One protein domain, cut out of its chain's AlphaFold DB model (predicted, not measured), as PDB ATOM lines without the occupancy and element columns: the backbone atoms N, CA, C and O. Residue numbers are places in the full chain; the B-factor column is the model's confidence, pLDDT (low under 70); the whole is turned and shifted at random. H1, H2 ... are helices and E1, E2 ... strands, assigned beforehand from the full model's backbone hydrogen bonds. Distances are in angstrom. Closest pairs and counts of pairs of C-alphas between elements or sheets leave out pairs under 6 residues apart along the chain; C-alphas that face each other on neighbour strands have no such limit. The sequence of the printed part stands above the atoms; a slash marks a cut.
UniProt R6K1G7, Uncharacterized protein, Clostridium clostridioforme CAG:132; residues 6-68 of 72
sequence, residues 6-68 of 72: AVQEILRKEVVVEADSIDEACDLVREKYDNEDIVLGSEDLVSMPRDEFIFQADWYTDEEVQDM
ATOM      1  N   ALA A   6     -17.349  40.818   8.334       92.81
ATOM      2  CA  ALA A   6     -16.041  41.395   8.563       92.81
ATOM      3  C   ALA A   6     -15.445  41.842   7.226       92.81
ATOM      4  O   ALA A   6     -15.441  41.080   6.262       92.81
ATOM      5  N   VAL A   7     -14.941  43.075   7.190       91.75
ATOM      6  CA  VAL A   7     -14.065  43.581   6.131       91.75
ATOM      7  C   VAL A   7     -12.725  43.860   6.799       91.75
ATOM      8  O   VAL A   7     -12.635  44.764   7.629       91.75
ATOM      9  N   GLN A   8     -11.712  43.051   6.506       90.88
ATOM     10  CA  GLN A   8     -10.421  43.089   7.188       90.88
ATOM     11  C   GLN A   8      -9.282  43.226   6.184       90.88
ATOM     12  O   GLN A   8      -9.286  42.572   5.152       90.88
ATOM     13  N   GLU A   9      -8.273  44.021   6.531       89.94
ATOM     14  CA  GLU A   9      -6.975  44.057   5.859       89.94
ATOM     15  C   GLU A   9      -5.884  43.581   6.833       89.94
ATOM     16  O   GLU A   9      -6.042  43.680   8.053       89.94
ATOM     17  N   ILE A  10      -4.775  43.049   6.309       90.69
ATOM     18  CA  ILE A  10      -3.640  42.579   7.115       90.69
ATOM     19  C   ILE A  10      -2.402  43.393   6.747       90.69
ATOM     20  O   ILE A  10      -2.081  43.535   5.567       90.69
ATOM     21  N   LEU A  11      -1.684  43.877   7.763       94.12
ATOM     22  CA  LEU A  11      -0.345  44.444   7.612       94.12
ATOM     23  C   LEU A  11       0.705  43.378   7.955       94.12
ATOM     24  O   LEU A  11       0.544  42.640   8.931       94.12
ATOM     25  N   ARG A  12       1.779  43.280   7.167       93.88
ATOM     26  CA  ARG A  12       2.881  42.332   7.377       93.88
ATOM     27  C   ARG A  12       4.216  42.945   6.984       93.88
ATOM     28  O   ARG A  12       4.350  43.491   5.899       93.88
ATOM     29  N   LYS A  13       5.212  42.735   7.845       93.94
ATOM     30  CA  LYS A  13       6.598  43.145   7.634       93.94
ATOM     31  C   LYS A  13       7.543  42.008   7.988       93.94
ATOM     32  O   LYS A  13       7.488  41.481   9.098       93.94
ATOM     33  N   GLU A  14       8.412  41.625   7.061       93.94
ATOM     34  CA  GLU A  14       9.462  40.641   7.307       93.94
ATOM     35  C   GLU A  14      10.670  41.301   7.984       93.94
ATOM     36  O   GLU A  14      11.275  42.234   7.455       93.94
ATOM     37  N   VAL A  15      11.044  40.798   9.161       94.81
ATOM     38  CA  VAL A  15      12.166  41.319   9.952       94.81
ATOM     39  C   VAL A  15      13.233  40.240  10.081       94.81
ATOM     40  O   VAL A  15      12.943  39.106  10.456       94.81
ATOM     41  N   VAL A  16      14.479  40.601   9.777       95.38
ATOM     42  CA  VAL A  16      15.644  39.725   9.935       95.38
ATOM     43  C   VAL A  16      16.392  40.132  11.201       95.38
ATOM     44  O   VAL A  16      16.755  41.299  11.359       95.38
ATOM     45  N   VAL A  17      16.619  39.175  12.100       96.31
ATOM     46  CA  VAL A  17      17.369  39.358  13.350       96.31
ATOM     47  C   VAL A  17      18.374  38.224  13.533       96.31
ATOM     48  O   VAL A  17      18.147  37.109  13.067       96.31
ATOM     49  N   GLU A  18      19.479  38.514  14.210       97.12
ATOM     50  CA  GLU A  18      20.426  37.503  14.683       97.12
ATOM     51  C   GLU A  18      20.014  37.073  16.097       97.12
ATOM     52  O   GLU A  18      19.760  37.930  16.943       97.12
ATOM     53  N   ALA A  19      19.910  35.765  16.333       97.44
ATOM     54  CA  ALA A  19      19.556  35.168  17.621       97.44
ATOM     55  C   ALA A  19      20.061  33.718  17.680       97.44
ATOM     56  O   ALA A  19      20.238  33.082  16.633       97.44
ATOM     57  N   ASP A  20      20.234  33.174  18.883       97.75
ATOM     58  CA  ASP A  20      20.686  31.794  19.089       97.75
ATOM     59  C   ASP A  20      19.529  30.779  18.977       97.75
ATOM     60  O   ASP A  20      19.755  29.570  18.860       97.75
ATOM     61  N   SER A  21      18.273  31.248  18.988       98.25
ATOM     62  CA  SER A  21      17.075  30.415  18.829       98.25
ATOM     63  C   SER A  21      15.886  31.167  18.223       98.25
ATOM     64  O   SER A  21      15.859  32.395  18.172       98.25
ATOM     65  N   ILE A  22      14.868  30.421  17.780       97.69
ATOM     66  CA  ILE A  22      13.629  31.013  17.254       97.69
ATOM     67  C   ILE A  22      12.806  31.710  18.346       97.69
ATOM     68  O   ILE A  22      12.202  32.743  18.069       97.69
ATOM     69  N   ASP A  23      12.804  31.178  19.572       98.06
ATOM     70  CA  ASP A  23      12.083  31.777  20.699       98.06
ATOM     71  C   ASP A  23      12.708  33.128  21.064       98.06
ATOM     72  O   ASP A  23      12.004  34.131  21.138       98.06
ATOM     73  N   GLU A  24      14.040  33.177  21.156       98.19
ATOM     74  CA  GLU A  24      14.780  34.424  21.360       98.19
ATOM     75  C   GLU A  24      14.557  35.415  20.209       98.19
ATOM     76  O   GLU A  24      14.298  36.590  20.455       98.19
ATOM     77  N   ALA A  25      14.585  34.960  18.949       98.25
ATOM     78  CA  ALA A  25      14.276  35.817  17.803       98.25
ATOM     79  C   ALA A  25      12.868  36.428  17.909       98.25
ATOM     80  O   ALA A  25      12.689  37.613  17.621       98.25
ATOM     81  N   CYS A  26      11.873  35.645  18.341       97.69
ATOM     82  CA  CYS A  26      10.515  36.139  18.565       97.69
ATOM     83  C   CYS A  26      10.462  37.163  19.701       97.69
ATOM     84  O   CYS A  26       9.813  38.194  19.545       97.69
ATOM     85  N   ASP A  27      11.141  36.901  20.817       98.06
ATOM     86  CA  ASP A  27      11.163  37.804  21.969       98.06
ATOM     87  C   ASP A  27      11.845  39.138  21.636       98.06
ATOM     88  O   ASP A  27      11.298  40.194  21.948       98.06
ATOM     89  N   LEU A  28      12.956  39.112  20.893       97.75
ATOM     90  CA  LEU A  28      13.624  40.320  20.397       97.75
ATOM     91  C   LEU A  28      12.722  41.148  19.472       97.75
ATOM     92  O   LEU A  28      12.708  42.376  19.541       97.75
ATOM     93  N   VAL A  29      11.980  40.497  18.571       97.44
ATOM     94  CA  VAL A  29      11.055  41.201  17.666       97.44
ATOM     95  C   VAL A  29       9.858  41.769  18.431       97.44
ATOM     96  O   VAL A  29       9.446  42.888  18.131       97.44
ATOM     97  N   ARG A  30       9.332  41.053  19.435       96.88
ATOM     98  CA  ARG A  30       8.272  41.562  20.324       96.88
ATOM     99  C   ARG A  30       8.730  42.802  21.075       96.88
ATOM    100  O   ARG A  30       8.046  43.812  21.012       96.88
ATOM    101  N   GLU A  31       9.908  42.756  21.692       97.19
ATOM    102  CA  GLU A  31      10.462  43.903  22.416       97.19
ATOM    103  C   GLU A  31      10.637  45.123  21.498       97.19
ATOM    104  O   GLU A  31      10.272  46.235  21.871       97.19
ATOM    105  N   LYS A  32      11.135  44.935  20.269       96.50
ATOM    106  CA  LYS A  32      11.232  46.024  19.280       96.50
ATOM    107  C   LYS A  32       9.869  46.584  18.873       96.50
ATOM    108  O   LYS A  32       9.748  47.782  18.642       96.50
ATOM    109  N   TYR A  33       8.854  45.735  18.749       96.19
ATOM    110  CA  TYR A  33       7.499  46.180  18.433       96.19
ATOM    111  C   TYR A  33       6.880  46.966  19.598       96.19
ATOM    112  O   TYR A  33       6.345  48.049  19.385       96.19
ATOM    113  N   ASP A  34       7.029  46.470  20.829       96.88
ATOM    114  CA  ASP A  34       6.531  47.119  22.048       96.88
ATOM    115  C   ASP A  34       7.205  48.477  22.309       96.88
ATOM    116  O   ASP A  34       6.581  49.388  22.849       96.88
ATOM    117  N   ASN A  35       8.467  48.627  21.892       97.38
ATOM    118  CA  ASN A  35       9.210  49.888  21.948       97.38
ATOM    119  C   ASN A  35       8.987  50.802  20.728       97.38
ATOM    120  O   ASN A  35       9.661  51.822  20.611       97.38
ATOM    121  N   GLU A  36       8.066  50.455  19.823       95.06
ATOM    122  CA  GLU A  36       7.767  51.204  18.591       95.06
ATOM    123  C   GLU A  36       8.958  51.330  17.609       95.06
ATOM    124  O   GLU A  36       8.915  52.124  16.668       95.06
ATOM    125  N   ASP A  37      10.006  50.508  17.751       95.88
ATOM    126  CA  ASP A  37      11.108  50.419  16.778       95.88
ATOM    127  C   ASP A  37      10.656  49.737  15.472       95.88
ATOM    128  O   ASP A  37      11.224  49.958  14.397       95.88
ATOM    129  N   ILE A  38       9.627  48.887  15.555       94.31
ATOM    130  CA  ILE A  38       8.942  48.283  14.410       94.31
ATOM    131  C   ILE A  38       7.512  48.813  14.383       94.31
ATOM    132  O   ILE A  38       6.671  48.391  15.168       94.31
ATOM    133  N   VAL A  39       7.221  49.685  13.420       94.31
ATOM    134  CA  VAL A  39       5.863  50.161  13.140       94.31
ATOM    135  C   VAL A  39       5.417  49.621  11.786       94.31
ATOM    136  O   VAL A  39       6.184  49.659  10.817       94.31
ATOM    137  N   LEU A  40       4.191  49.094  11.749       94.94
ATOM    138  CA  LEU A  40       3.505  48.667  10.531       94.94
ATOM    139  C   LEU A  40       2.731  49.854   9.953       94.94
ATOM    140  O   LEU A  40       1.902  50.455  10.638       94.94
ATOM    141  N   GLY A  41       3.013  50.189   8.700       93.12
ATOM    142  CA  GLY A  41       2.370  51.274   7.966       93.12
ATOM    143  C   GLY A  41       1.532  50.778   6.791       93.12
ATOM    144  O   GLY A  41       1.399  49.585   6.537       93.12
ATOM    145  N   SER A  42       0.997  51.718   6.012       92.75
ATOM    146  CA  SER A  42       0.246  51.407   4.785       92.75
ATOM    147  C   SER A  42       1.082  50.695   3.717       92.75
ATOM    148  O   SER A  42       0.537  50.048   2.832       92.75
ATOM    149  N   GLU A  43       2.405  50.836   3.773       91.75
ATOM    150  CA  GLU A  43       3.355  50.126   2.908       91.75
ATOM    151  C   GLU A  43       3.448  48.627   3.203       91.75
ATOM    152  O   GLU A  43       3.775  47.854   2.306       91.75
ATOM    153  N   ASP A  44       3.104  48.220   4.424       95.06
ATOM    154  CA  ASP A  44       3.103  46.827   4.866       95.06
ATOM    155  C   ASP A  44       1.767  46.127   4.543       95.06
ATOM    156  O   ASP A  44       1.526  44.999   4.972       95.06
ATOM    157  N   LEU A  45       0.863  46.787   3.806       93.00
ATOM    158  CA  LEU A  45      -0.431  46.230   3.424       93.00
ATOM    159  C   LEU A  45      -0.252  45.001   2.529       93.00
ATOM    160  O   LEU A  45       0.296  45.071   1.426       93.00
ATOM    161  N   VAL A  46      -0.782  43.866   2.977       89.19
ATOM    162  CA  VAL A  46      -0.748  42.627   2.205       89.19
ATOM    163  C   VAL A  46      -1.904  42.616   1.219       89.19
ATOM    164  O   VAL A  46      -3.066  42.572   1.611       89.19
ATOM    165  N   SER A  47      -1.593  42.577  -0.076       83.44
ATOM    166  CA  SER A  47      -2.596  42.343  -1.118       83.44
ATOM    167  C   SER A  47      -2.974  40.858  -1.171       83.44
ATOM    168  O   SER A  47      -2.250  40.054  -1.759       83.44
ATOM    169  N   MET A  48      -4.124  40.499  -0.602       75.12
ATOM    170  CA  MET A  48      -4.726  39.161  -0.682       75.12
ATOM    171  C   MET A  48      -5.907  39.144  -1.676       75.12
ATOM    172  O   MET A  48      -6.377  40.202  -2.111       75.12
ATOM    173  N   PRO A  49      -6.387  37.962  -2.107       78.56
ATOM    174  CA  PRO A  49      -7.634  37.854  -2.860       78.56
ATOM    175  C   PRO A  49      -8.814  38.461  -2.086       78.56
ATOM    176  O   PRO A  49      -8.887  38.350  -0.867       78.56
ATOM    177  N   ARG A  50      -9.776  39.070  -2.794       68.19
ATOM    178  CA  ARG A  50     -10.926  39.752  -2.161       68.19
ATOM    179  C   ARG A  50     -11.735  38.861  -1.219       68.19
ATOM    180  O   ARG A  50     -12.215  39.353  -0.205       68.19
ATOM    181  N   ASP A  51     -11.860  37.580  -1.549       72.88
ATOM    182  CA  ASP A  51     -12.649  36.620  -0.771       72.88
ATOM    183  C   ASP A  51     -11.997  36.267   0.582       72.88
ATOM    184  O   ASP A  51     -12.657  35.699   1.445       72.88
ATOM    185  N   GLU A  52     -10.726  36.630   0.800       79.19
ATOM    186  CA  GLU A  52     -10.042  36.480   2.095       79.19
ATOM    187  C   GLU A  52     -10.208  37.712   3.000       79.19
ATOM    188  O   GLU A  52      -9.960  37.637   4.200       79.19
ATOM    189  N   PHE A  53     -10.656  38.842   2.445       85.06
ATOM    190  CA  PHE A  53     -10.866  40.083   3.193       85.06
ATOM    191  C   PHE A  53     -12.305  40.273   3.669       85.06
ATOM    192  O   PHE A  53     -12.536  41.057   4.587       85.06
ATOM    193  N   ILE A  54     -13.272  39.604   3.032       90.62
ATOM    194  CA  ILE A  54     -14.702  39.776   3.304       90.62
ATOM    195  C   ILE A  54     -15.314  38.429   3.675       90.62
ATOM    196  O   ILE A  54     -15.462  37.556   2.823       90.62
ATOM    197  N   PHE A  55     -15.711  38.268   4.934       91.00
ATOM    198  CA  PHE A  55     -16.250  37.006   5.443       91.00
ATOM    199  C   PHE A  55     -17.281  37.230   6.554       91.00
ATOM    200  O   PHE A  55     -17.363  38.307   7.141       91.00
ATOM    201  N   GLN A  56     -18.111  36.222   6.830       92.81
ATOM    202  CA  GLN A  56     -19.065  36.292   7.937       92.81
ATOM    203  C   GLN A  56     -18.309  36.294   9.270       92.81
ATOM    204  O   GLN A  56     -17.515  35.393   9.524       92.81
ATOM    205  N   ALA A  57     -18.576  37.291  10.113       93.31
ATOM    206  CA  ALA A  57     -18.019  37.356  11.457       93.31
ATOM    207  C   ALA A  57     -18.631  36.254  12.334       93.31
ATOM    208  O   ALA A  57     -19.853  36.181  12.472       93.31
ATOM    209  N   ASP A  58     -17.788  35.416  12.935       93.88
ATOM    210  CA  ASP A  58     -18.186  34.271  13.767       93.88
ATOM    211  C   ASP A  58     -17.989  34.508  15.277       93.88
ATOM    212  O   ASP A  58     -18.222  33.620  16.093       93.88
ATOM    213  N   TRP A  59     -17.609  35.729  15.659       95.00
ATOM    214  CA  TRP A  59     -17.395  36.152  17.046       95.00
ATOM    215  C   TRP A  59     -18.605  36.841  17.700       95.00
ATOM    216  O   TRP A  59     -18.518  37.201  18.873       95.00
ATOM    217  N   TYR A  60     -19.719  37.018  16.980       95.31
ATOM    218  CA  TYR A  60     -20.983  37.539  17.520       95.31
ATOM    219  C   TYR A  60     -22.104  36.509  17.381       95.31
ATOM    220  O   TYR A  60     -22.182  35.786  16.388       95.31
ATOM    221  N   THR A  61     -23.005  36.473  18.357       95.62
ATOM    222  CA  THR A  61     -24.246  35.697  18.272       95.62
ATOM    223  C   THR A  61     -25.275  36.381  17.370       95.62
ATOM    224  O   THR A  61     -25.264  37.600  17.196       95.62
ATOM    225  N   ASP A  62     -26.224  35.611  16.830       94.25
ATOM    226  CA  ASP A  62     -27.290  36.153  15.974       94.25
ATOM    227  C   ASP A  62     -28.119  37.247  16.671       94.25
ATOM    228  O   ASP A  62     -28.542  38.200  16.014       94.25
ATOM    229  N   GLU A  63     -28.344  37.108  17.986       94.56
ATOM    230  CA  GLU A  63     -29.068  38.077  18.821       94.56
ATOM    231  C   GLU A  63     -28.291  39.391  18.931       94.56
ATOM    232  O   GLU A  63     -28.834  40.442  18.592       94.56
ATOM    233  N   GLU A  64     -26.995  39.327  19.263       95.75
ATOM    234  CA  GLU A  64     -26.119  40.506  19.300       95.75
ATOM    235  C   GLU A  64     -26.098  41.224  17.945       95.75
ATOM    236  O   GLU A  64     -26.238  42.444  17.893       95.75
ATOM    237  N   VAL A  65     -26.014  40.480  16.836       95.69
ATOM    238  CA  VAL A  65     -26.025  41.057  15.480       95.69
ATOM    239  C   VAL A  65     -27.337  41.779  15.167       95.69
ATOM    240  O   VAL A  65     -27.323  42.775  14.439       95.69
ATOM    241  N   GLN A  66     -28.480  41.324  15.692       95.38
ATOM    242  CA  GLN A  66     -29.743  42.038  15.475       95.38
ATOM    243  C   GLN A  66     -29.786  43.390  16.204       95.38
ATOM    244  O   GLN A  66     -30.404  44.330  15.684       95.38
ATOM    245  N   ASP A  67     -29.082  43.517  17.328       95.44
ATOM    246  CA  ASP A  67     -29.039  44.730  18.149       95.44
ATOM    247  C   ASP A  67     -27.982  45.756  17.688       95.44
ATOM    248  O   ASP A  67     -28.091  46.935  18.025       95.44
ATOM    249  N   MET A  68     -27.001  45.361  16.864       93.62
ATOM    250  CA  MET A  68     -25.960  46.264  16.334       93.62
ATOM    251  C   MET A  68     -26.521  47.369  15.422       93.62
ATOM    252  O   MET A  68     -27.436  47.129  14.630       93.62
TER     253      MET A  68
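AT A GLANCE: This is residues 6 to 68 of the 72 residues of an uncharacterized protein of Clostridium clostridioforme CAG:132 (UniProt R6K1G7). This is a long open loop with a tail: from residue 6 an unnamed stretch runs out to helix H1 at one end of the rod, a second unnamed stretch brings the backbone back to the small turn of H2 and the short strand E1 beside the first printed residues, and the tail then goes on to H3 at the other end. The loop is closed by a short antiparallel pairing of residues 6 to 7 with residues 54 to 55 of E1, and no helix touches another. The printed part has 63 residues with three named helices and one named strand, in the order H1, H2, E1, H3; under half of its residues are in these elements, and the class is mostly helix. The whole is extended, with a radius of gyration of the C-alphas of 17.2 A and spans of 50 by 24 by 21 A.

IN THESE COORDINATES: Residues 6 to 21 hold no named element and begin at C-alpha 6, at (-16.041, 41.395, 8.563). H1 is residues 22 to 34, 18.2 A from first to last C-alpha, and begins at C-alpha 22, at (13.629, 31.013, 17.254). Residues 35 to 49 again hold no named element. H2 is residues 50 to 53, 5.4 A long. E1 is residues 54 to 56, 7.3 A long. H3 is residues 62 to 67, 9.0 A long, and ends at C-alpha 67, at (-29.039, 44.730, 18.149).

HOW THE PARTS SIT: H1 is apart from H2, E1 and H3. H2 and E1 meet only through their link, which is tight, with 0 residues between them. E1 pairs with no named strand; residues 54 to 55 of it pair antiparallel with residues 6 to 7. H3 is apart from H1, H2 and E1. In H1 and H3 every O i to N i+4 pair is within hydrogen-bond range. H2, with four residues, is too short for such a pair, and its one O i to N i+3 pair is within range.

THE WHOLE: The outline is a rod, and the two C-alphas farthest apart, those of Asp 20 and Gln 66, are 51.6 A apart. The C-alphas of Ala 6 and Met 68, the first and last printed, are 13.5 A apart. Residues 31 to 36, of which 31 to 34 belong to H1, stand free, and so do residues 59 to 64, of which 62 to 64 belong to H3. The link from H1 to H2, with 15 residues, is long; the link from E1 to H3, with 5 residues, is tight. The printed part has no cut. The mean pLDDT of the printed part is 93.0, and one residue, Arg 50, is under 70.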